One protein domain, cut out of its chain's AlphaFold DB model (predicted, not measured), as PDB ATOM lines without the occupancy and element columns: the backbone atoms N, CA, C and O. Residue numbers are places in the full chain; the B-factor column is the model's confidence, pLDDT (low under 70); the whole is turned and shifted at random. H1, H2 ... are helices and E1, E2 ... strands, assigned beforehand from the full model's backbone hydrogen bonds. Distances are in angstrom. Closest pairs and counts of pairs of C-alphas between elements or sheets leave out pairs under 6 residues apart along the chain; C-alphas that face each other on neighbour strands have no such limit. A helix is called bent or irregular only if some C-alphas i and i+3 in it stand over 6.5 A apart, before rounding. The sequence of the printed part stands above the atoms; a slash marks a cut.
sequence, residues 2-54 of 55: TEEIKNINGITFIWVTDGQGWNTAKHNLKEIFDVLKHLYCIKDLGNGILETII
ATOM      1  N   THR A   2      -2.732  34.630   4.226       63.66
ATOM      2  CA  THR A   2      -2.898  35.797   3.324       63.66
ATOM      3  C   THR A   2      -1.863  36.895   3.569       63.66
ATOM      4  O   THR A   2      -1.278  37.384   2.609       63.66
ATOM      5  N   GLU A   3      -1.567  37.229   4.829       69.50
ATOM      6  CA  GLU A   3      -0.538  38.232   5.171       69.50
ATOM      7  C   GLU A   3       0.877  37.824   4.744       69.50
ATOM      8  O   GLU A   3       1.668  38.665   4.329       69.50
ATOM      9  N   GLU A   4       1.192  36.529   4.786       68.81
ATOM     10  CA  GLU A   4       2.495  36.011   4.352       68.81
ATOM     11  C   GLU A   4       2.646  36.094   2.830       68.81
ATOM     12  O   GLU A   4       3.730  36.373   2.327       68.81
ATOM     13  N   ILE A   5       1.543  35.908   2.096       74.31
ATOM     14  CA  ILE A   5       1.518  35.962   0.632       74.31
ATOM     15  C   ILE A   5       1.533  37.410   0.118       74.31
ATOM     16  O   ILE A   5       2.115  37.664  -0.932       74.31
ATOM     17  N   LYS A   6       0.952  38.370   0.856       73.19
ATOM     18  CA  LYS A   6       0.882  39.793   0.459       73.19
ATOM     19  C   LYS A   6       2.242  40.414   0.122       73.19
ATOM     20  O   LYS A   6       2.291  41.341  -0.680       73.19
ATOM     21  N   ASN A   7       3.320  39.916   0.726       80.56
ATOM     22  CA  ASN A   7       4.667  40.459   0.554       80.56
ATOM     23  C   ASN A   7       5.508  39.701  -0.488       80.56
ATOM     24  O   ASN A   7       6.663  40.058  -0.716       80.56
ATOM     25  N   ILE A   8       4.961  38.653  -1.114       86.81
ATOM     26  CA  ILE A   8       5.676  37.892  -2.140       86.81
ATOM     27  C   ILE A   8       5.447  38.557  -3.496       86.81
ATOM     28  O   ILE A   8       4.348  38.531  -4.053       86.81
ATOM     29  N   ASN A   9       6.511  39.134  -4.050       85.06
ATOM     30  CA  ASN A   9       6.469  39.740  -5.377       85.06
ATOM     31  C   ASN A   9       6.057  38.714  -6.442       85.06
ATOM     32  O   ASN A   9       6.565  37.595  -6.474       85.06
ATOM     33  N   GLY A  10       5.158  39.124  -7.337       85.81
ATOM     34  CA  GLY A  10       4.662  38.278  -8.424       85.81
ATOM     35  C   GLY A  10       3.526  37.327  -8.034       85.81
ATOM     36  O   GLY A  10       3.056  36.590  -8.895       85.81
ATOM     37  N   ILE A  11       3.047  37.353  -6.784       88.12
ATOM     38  CA  ILE A  11       1.874  36.580  -6.355       88.12
ATOM     39  C   ILE A  11       0.701  37.516  -6.063       88.12
ATOM     40  O   ILE A  11       0.841  38.530  -5.386       88.12
ATOM     41  N   THR A  12      -0.483  37.150  -6.554       88.00
ATOM     42  CA  THR A  12      -1.751  37.802  -6.202       88.00
ATOM     43  C   THR A  12      -2.679  36.779  -5.562       88.00
ATOM     44  O   THR A  12      -3.001  35.760  -6.168       88.00
ATOM     45  N   PHE A  13      -3.112  37.043  -4.330       89.31
ATOM     46  CA  PHE A  13      -4.111  36.224  -3.648       89.31
ATOM     47  C   PHE A  13      -5.522  36.689  -4.024       89.31
ATOM     48  O   PHE A  13      -5.826  37.874  -3.888       89.31
ATOM     49  N   ILE A  14      -6.375  35.754  -4.454       91.38
ATOM     50  CA  ILE A  14      -7.784  35.987  -4.800       91.38
ATOM     51  C   ILE A  14      -8.647  35.010  -3.998       91.38
ATOM     52  O   ILE A  14      -8.418  33.802  -4.042       91.38
ATOM     53  N   TRP A  15      -9.657  35.518  -3.293       92.56
ATOM     54  CA  TRP A  15     -10.665  34.709  -2.611       92.56
ATOM     55  C   TRP A  15     -11.957  34.702  -3.427       92.56
ATOM     56  O   TRP A  15     -12.520  35.756  -3.715       92.56
ATOM     57  N   VAL A  16     -12.467  33.510  -3.742       94.62
ATOM     58  CA  VAL A  16     -13.784  33.330  -4.376       94.62
ATOM     59  C   VAL A  16     -14.756  32.670  -3.399       94.62
ATOM     60  O   VAL A  16     -14.385  31.733  -2.694       94.62
ATOM     61  N   THR A  17     -16.003  33.145  -3.340       95.00
ATOM     62  CA  THR A  17     -17.041  32.585  -2.457       95.00
ATOM     63  C   THR A  17     -18.429  32.520  -3.110       95.00
ATOM     64  O   THR A  17     -18.760  33.308  -3.993       95.00
ATOM     65  N   ASP A  18     -19.270  31.590  -2.660       94.25
ATOM     66  CA  ASP A  18     -20.715  31.557  -2.933       94.25
ATOM     67  C   ASP A  18     -21.535  32.362  -1.900       94.25
ATOM     68  O   ASP A  18     -22.754  32.466  -2.010       94.25
ATOM     69  N   GLY A  19     -20.866  32.930  -0.890       92.50
ATOM     70  CA  GLY A  19     -21.458  33.716   0.189       92.50
ATOM     71  C   GLY A  19     -22.102  32.896   1.312       92.50
ATOM     72  O   GLY A  19     -22.425  33.466   2.351       92.50
ATOM     73  N   GLN A  20     -22.250  31.574   1.179       94.12
ATOM     74  CA  GLN A  20     -23.041  30.788   2.134       94.12
ATOM     75  C   GLN A  20     -22.381  30.671   3.509       94.12
ATOM     76  O   GLN A  20     -23.064  30.718   4.534       94.12
ATOM     77  N   GLY A  21     -21.046  30.613   3.552       89.50
ATOM     78  CA  GLY A  21     -20.278  30.599   4.802       89.50
ATOM     79  C   GLY A  21     -20.465  31.856   5.663       89.50
ATOM     80  O   GLY A  21     -20.273  31.807   6.878       89.50
ATOM     81  N   TRP A  22     -20.906  32.974   5.075       91.88
ATOM     82  CA  TRP A  22     -21.212  34.192   5.825       91.88
ATOM     83  C   TRP A  22     -22.347  33.982   6.829       91.88
ATOM     84  O   TRP A  22     -22.303  34.526   7.929       91.88
ATOM     85  N   ASN A  23     -23.336  33.157   6.483       92.81
ATOM     86  CA  ASN A  23     -24.519  32.948   7.315       92.81
ATOM     87  C   ASN A  23     -24.194  32.265   8.650       92.81
ATOM     88  O   ASN A  23     -24.914  32.455   9.626       92.81
ATOM     89  N   THR A  24     -23.108  31.493   8.706       92.69
ATOM     90  CA  THR A  24     -22.734  30.692   9.881       92.69
ATOM     91  C   THR A  24     -21.455  31.175  10.561       92.69
ATOM     92  O   THR A  24     -21.298  30.973  11.761       92.69
ATOM     93  N   ALA A  25     -20.556  31.847   9.834       92.19
ATOM     94  CA  ALA A  25     -19.238  32.249  10.333       92.19
ATOM     95  C   ALA A  25     -18.951  33.755  10.183       92.19
ATOM     96  O   ALA A  25     -17.789  34.163  10.185       92.19
ATOM     97  N   LYS A  26     -19.993  34.598  10.087       90.38
ATOM     98  CA  LYS A  26     -19.885  36.061   9.913       90.38
ATOM     99  C   LYS A  26     -18.832  36.718  10.802       90.38
ATOM    100  O   LYS A  26     -18.068  37.543  10.316       90.38
ATOM    101  N   HIS A  27     -18.801  36.378  12.091       89.19
ATOM    102  CA  HIS A  27     -17.868  36.993  13.038       89.19
ATOM    103  C   HIS A  27     -16.406  36.748  12.640       89.19
ATOM    104  O   HIS A  27     -15.632  37.695  12.574       89.19
ATOM    105  N   ASN A  28     -16.072  35.509  12.275       85.50
ATOM    106  CA  ASN A  28     -14.715  35.111  11.898       85.50
ATOM    107  C   ASN A  28     -14.328  35.607  10.498       85.50
ATOM    108  O   ASN A  28     -13.159  35.850  10.223       85.50
ATOM    109  N   LEU A  29     -15.303  35.736   9.594       89.00
ATOM    110  CA  LEU A  29     -15.060  36.129   8.205       89.00
ATOM    111  C   LEU A  29     -14.990  37.643   8.009       89.00
ATOM    112  O   LEU A  29     -14.313  38.094   7.090       89.00
ATOM    113  N   LYS A  30     -15.679  38.425   8.847       89.25
ATOM    114  CA  LYS A  30     -15.799  39.878   8.676       89.25
ATOM    115  C   LYS A  30     -14.442  40.575   8.626       89.25
ATOM    116  O   LYS A  30     -14.220  41.379   7.731       89.25
ATOM    117  N   GLU A  31     -13.541  40.230   9.542       86.50
ATOM    118  CA  GLU A  31     -12.200  40.820   9.591       86.50
ATOM    119  C   GLU A  31     -11.444  40.607   8.276       86.50
ATOM    120  O   GLU A  31     -10.837  41.532   7.746       86.50
ATOM    121  N   ILE A  32     -11.546  39.405   7.706       85.38
ATOM    122  CA  ILE A  32     -10.894  39.063   6.443       85.38
ATOM    123  C   ILE A  32     -11.587  39.753   5.259       85.38
ATOM    124  O   ILE A  32     -10.914  40.263   4.365       85.38
ATOM    125  N   PHE A  33     -12.919  39.804   5.247       87.88
ATOM    126  CA  PHE A  33     -13.690  40.430   4.169       87.88
ATOM    127  C   PHE A  33     -13.411  41.933   4.061       87.88
ATOM    128  O   PHE A  33     -13.305  42.441   2.948       87.88
ATOM    129  N   ASP A  34     -13.231  42.620   5.189       86.06
ATOM    130  CA  ASP A  34     -12.978  44.064   5.218       86.06
ATOM    131  C   ASP A  34     -11.563  44.434   4.708       86.06
ATOM    132  O   ASP A  34     -11.343  45.566   4.275       86.06
ATOM    133  N   VAL A  35     -10.599  43.499   4.721       85.75
ATOM    134  CA  VAL A  35      -9.191  43.760   4.337       85.75
ATOM    135  C   VAL A  35      -8.753  43.100   3.025       85.75
ATOM    136  O   VAL A  35      -7.650  43.370   2.533       85.75
ATOM    137  N   LEU A  36      -9.565  42.211   2.449       89.38
ATOM    138  CA  LEU A  36      -9.231  41.519   1.206       89.38
ATOM    139  C   LEU A  36      -9.499  42.395  -0.019       89.38
ATOM    140  O   LEU A  36     -10.635  42.671  -0.384       89.38
ATOM    141  N   LYS A  37      -8.423  42.740  -0.732       88.44
ATOM    142  CA  LYS A  37      -8.483  43.487  -1.999       88.44
ATOM    143  C   LYS A  37      -9.184  42.721  -3.130       88.44
ATOM    144  O   LYS A  37      -9.882  43.327  -3.936       88.44
ATOM    145  N   HIS A  38      -8.956  41.412  -3.219       92.75
ATOM    146  CA  HIS A  38      -9.460  40.554  -4.294       92.75
ATOM    147  C   HIS A  38     -10.386  39.478  -3.722       92.75
ATOM    148  O   HIS A  38     -10.028  38.304  -3.659       92.75
ATOM    149  N   LEU A  39     -11.561  39.905  -3.262       93.81
ATOM    150  CA  LEU A  39     -12.652  39.036  -2.828       93.81
ATOM    151  C   LEU A  39     -13.798  39.148  -3.835       93.81
ATOM    152  O   LEU A  39     -14.321  40.239  -4.051       93.81
ATOM    153  N   TYR A  40     -14.191  38.026  -4.429       95.38
ATOM    154  CA  TYR A  40     -15.211  37.980  -5.474       95.38
ATOM    155  C   TYR A  40     -16.223  36.871  -5.209       95.38
ATOM    156  O   TYR A  40     -15.902  35.840  -4.609       95.38
ATOM    157  N   CYS A  41     -17.453  37.060  -5.673       95.62
ATOM    158  CA  CYS A  41     -18.461  36.011  -5.648       95.62
ATOM    159  C   CYS A  41     -18.505  35.231  -6.972       95.62
ATOM    160  O   CYS A  41     -17.998  35.680  -7.998       95.62
ATOM    161  N   ILE A  42     -19.146  34.058  -6.982       96.56
ATOM    162  CA  ILE A  42     -19.275  33.226  -8.199       96.56
ATOM    163  C   ILE A  42     -19.945  33.993  -9.356       96.56
ATOM    164  O   ILE A  42     -19.615  33.770 -10.520       96.56
ATOM    165  N   LYS A  43     -20.845  34.939  -9.059       96.94
ATOM    166  CA  LYS A  43     -21.452  35.804 -10.083       96.94
ATOM    167  C   LYS A  43     -20.412  36.686 -10.777       96.94
ATOM    168  O   LYS A  43     -20.493  36.864 -11.987       96.94
ATOM    169  N   ASP A  44     -19.426  37.196 -10.043       97.06
ATOM    170  CA  ASP A  44     -18.348  38.003 -10.621       97.06
ATOM    171  C   ASP A  44     -17.475  37.156 -11.552       97.06
ATOM    172  O   ASP A  44     -17.076  37.624 -12.619       97.06
ATOM    173  N   LEU A  45     -17.242  35.883 -11.202       95.06
ATOM    174  CA  LEU A  45     -16.569  34.937 -12.099       95.06
ATOM    175  C   LEU A  45     -17.349  34.727 -13.396       95.06
ATOM    176  O   LEU A  45     -16.761  34.798 -14.471       95.06
ATOM    177  N   GLY A  46     -18.665  34.516 -13.305       96.19
ATOM    178  CA  GLY A  46     -19.533  34.390 -14.481       96.19
ATOM    179  C   GLY A  46     -19.547  35.642 -15.368       96.19
ATOM    180  O   GLY A  46     -19.796  35.539 -16.564       96.19
ATOM    181  N   ASN A  47     -19.223  36.803 -14.795       97.56
ATOM    182  CA  ASN A  47     -19.088  38.074 -15.504       97.56
ATOM    183  C   ASN A  47     -17.663  38.339 -16.027       97.56
ATOM    184  O   ASN A  47     -17.392  39.444 -16.491       97.56
ATOM    185  N   GLY A  48     -16.744  37.374 -15.930       96.19
ATOM    186  CA  GLY A  48     -15.389  37.514 -16.465       96.19
ATOM    187  C   GLY A  48     -14.461  38.399 -15.627       96.19
ATOM    188  O   GLY A  48     -13.495  38.941 -16.158       96.19
ATOM    189  N   ILE A  49     -14.691  38.551 -14.313       95.62
ATOM    190  CA  ILE A  49     -13.845  39.412 -13.457       95.62
ATOM    191  C   ILE A  49     -12.350  39.062 -13.536       95.62
ATOM    192  O   ILE A  49     -11.506  39.954 -13.450       95.62
ATOM    193  N   LEU A  50     -12.019  37.781 -13.752       94.00
ATOM    194  CA  LEU A  50     -10.640  37.307 -13.890       94.00
ATOM    195  C   LEU A  50      -9.907  37.973 -15.062       94.00
ATOM    196  O   LEU A  50      -8.736  38.305 -14.921       94.00
ATOM    197  N   GLU A  51     -10.603  38.251 -16.165       94.31
ATOM    198  CA  GLU A  51     -10.054  38.926 -17.351       94.31
ATOM    199  C   GLU A  51      -9.708  40.395 -17.074       94.31
ATOM    200  O   GLU A  51      -8.884  40.999 -17.756       94.31
ATOM    201  N   THR A  52     -10.332  40.987 -16.053       92.19
ATOM    202  CA  THR A  52     -10.057  42.368 -15.639       92.19
ATOM    203  C   THR A  52      -8.851  42.447 -14.700       92.19
ATOM    204  O   THR A  52      -8.128  43.446 -14.703       92.19
ATOM    205  N   ILE A  53      -8.644  41.415 -13.875       90.81
ATOM    206  CA  ILE A  53      -7.631  41.417 -12.811       90.81
ATOM    207  C   ILE A  53      -6.326  40.712 -13.195       90.81
ATOM    208  O   ILE A  53      -5.277  41.110 -12.695       90.81
ATOM    209  N   ILE A  54      -6.371  39.693 -14.057       87.44
ATOM    210  CA  ILE A  54      -5.185  38.995 -14.562       87.44
ATOM    211  C   ILE A  54      -4.765  39.693 -15.857       87.44
ATOM    212  O   ILE A  54      -5.512  39.692 -16.832       87.44
TER     213      ILE A  54
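What this domain is: This is residues 2 to 54 of the 55 residues of an uncharacterized protein of Faecalibacillus sp. H12 (UniProt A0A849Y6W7). Two short strands, E1 and E2, run side by side and parallel in the middle of a flat, open structure, with the long helix H2 looped out on one side of them and the small helices H3 and H4 on the other. H1 lies at an outlying end, and the loop of residues 6 to 11 that follows it sticks out, as do residues 23 to 28 of H2. The printed part has 53 residues, with four named helices and two named strands in the order H1, E1, H2, E2, H3, H4; the class is mostly helix. The whole is only just loose, close to compact, with a radius of gyration of the C-alphas of 12.3 A, and it spans 34 by 29 by 12 A.

Where its parts are: H1 is residues 2 to 5, and its C-alpha 2 is at (-2.898, 35.797, 3.324). E1 is residues 15 to 17, 6.7 A from first to last C-alpha. H2, residues 22 to 35, begins with C-alpha 22 at (-21.212, 34.192, 5.825) and is 15.4 A long; it is irregular, with C-alphas 24 and 27 8.6 A apart. E2 is residues 39 to 41, 7.1 A long. H3 is residues 42 to 46, 6.4 A long. H4 is residues 49 to 53, 6.6 A long, and ends with C-alpha 53 at (-7.631, 41.417, -12.811).

How they stand to each other: E1 and E2 are parallel neighbours, with 26 degrees between their directions. C-alphas 15 and 39 face each other at 4.8 A. N 17 and O 40, 3.0 A apart, and N 40 and O 15, 2.9 A apart, are within hydrogen-bond range. E1, H2 and E2 form a strand-helix-strand unit, two parallel neighbour strands with a helix between them along the chain, and its crossover is right-handed. The closest C-alphas of H2 and E2 are those of Phe 33 and Leu 39, at 7.2 A. The closest C-alphas of E1 and H3 are those of Thr 17 and Ile 42, at 6.2 A. H3 and H4 meet only through their link. H4 is apart from E2, but only just, with 8.2 A between their closest C-alphas. H1 is apart from H2, E2, H3 and H4. In H3 and H4 every O i to N i+4 pair is within hydrogen-bond range, in H2 5 of 10 are, and H1 is too short for such a pair.

The domain as a whole: The C-alphas of Asn 9 and Thr 24 are the two farthest apart, at 34.2 A. Without the stretches that stand free, residues 6 to 11 and 23 to 28, the body has 41 residues and spans 26 by 25 by 12 A. The printed part has no cut. The link from H1 to E1 is short but not tight, and the other links are tight. The mean pLDDT of the printed part is 89.2; residues 2 to 4 are under 70.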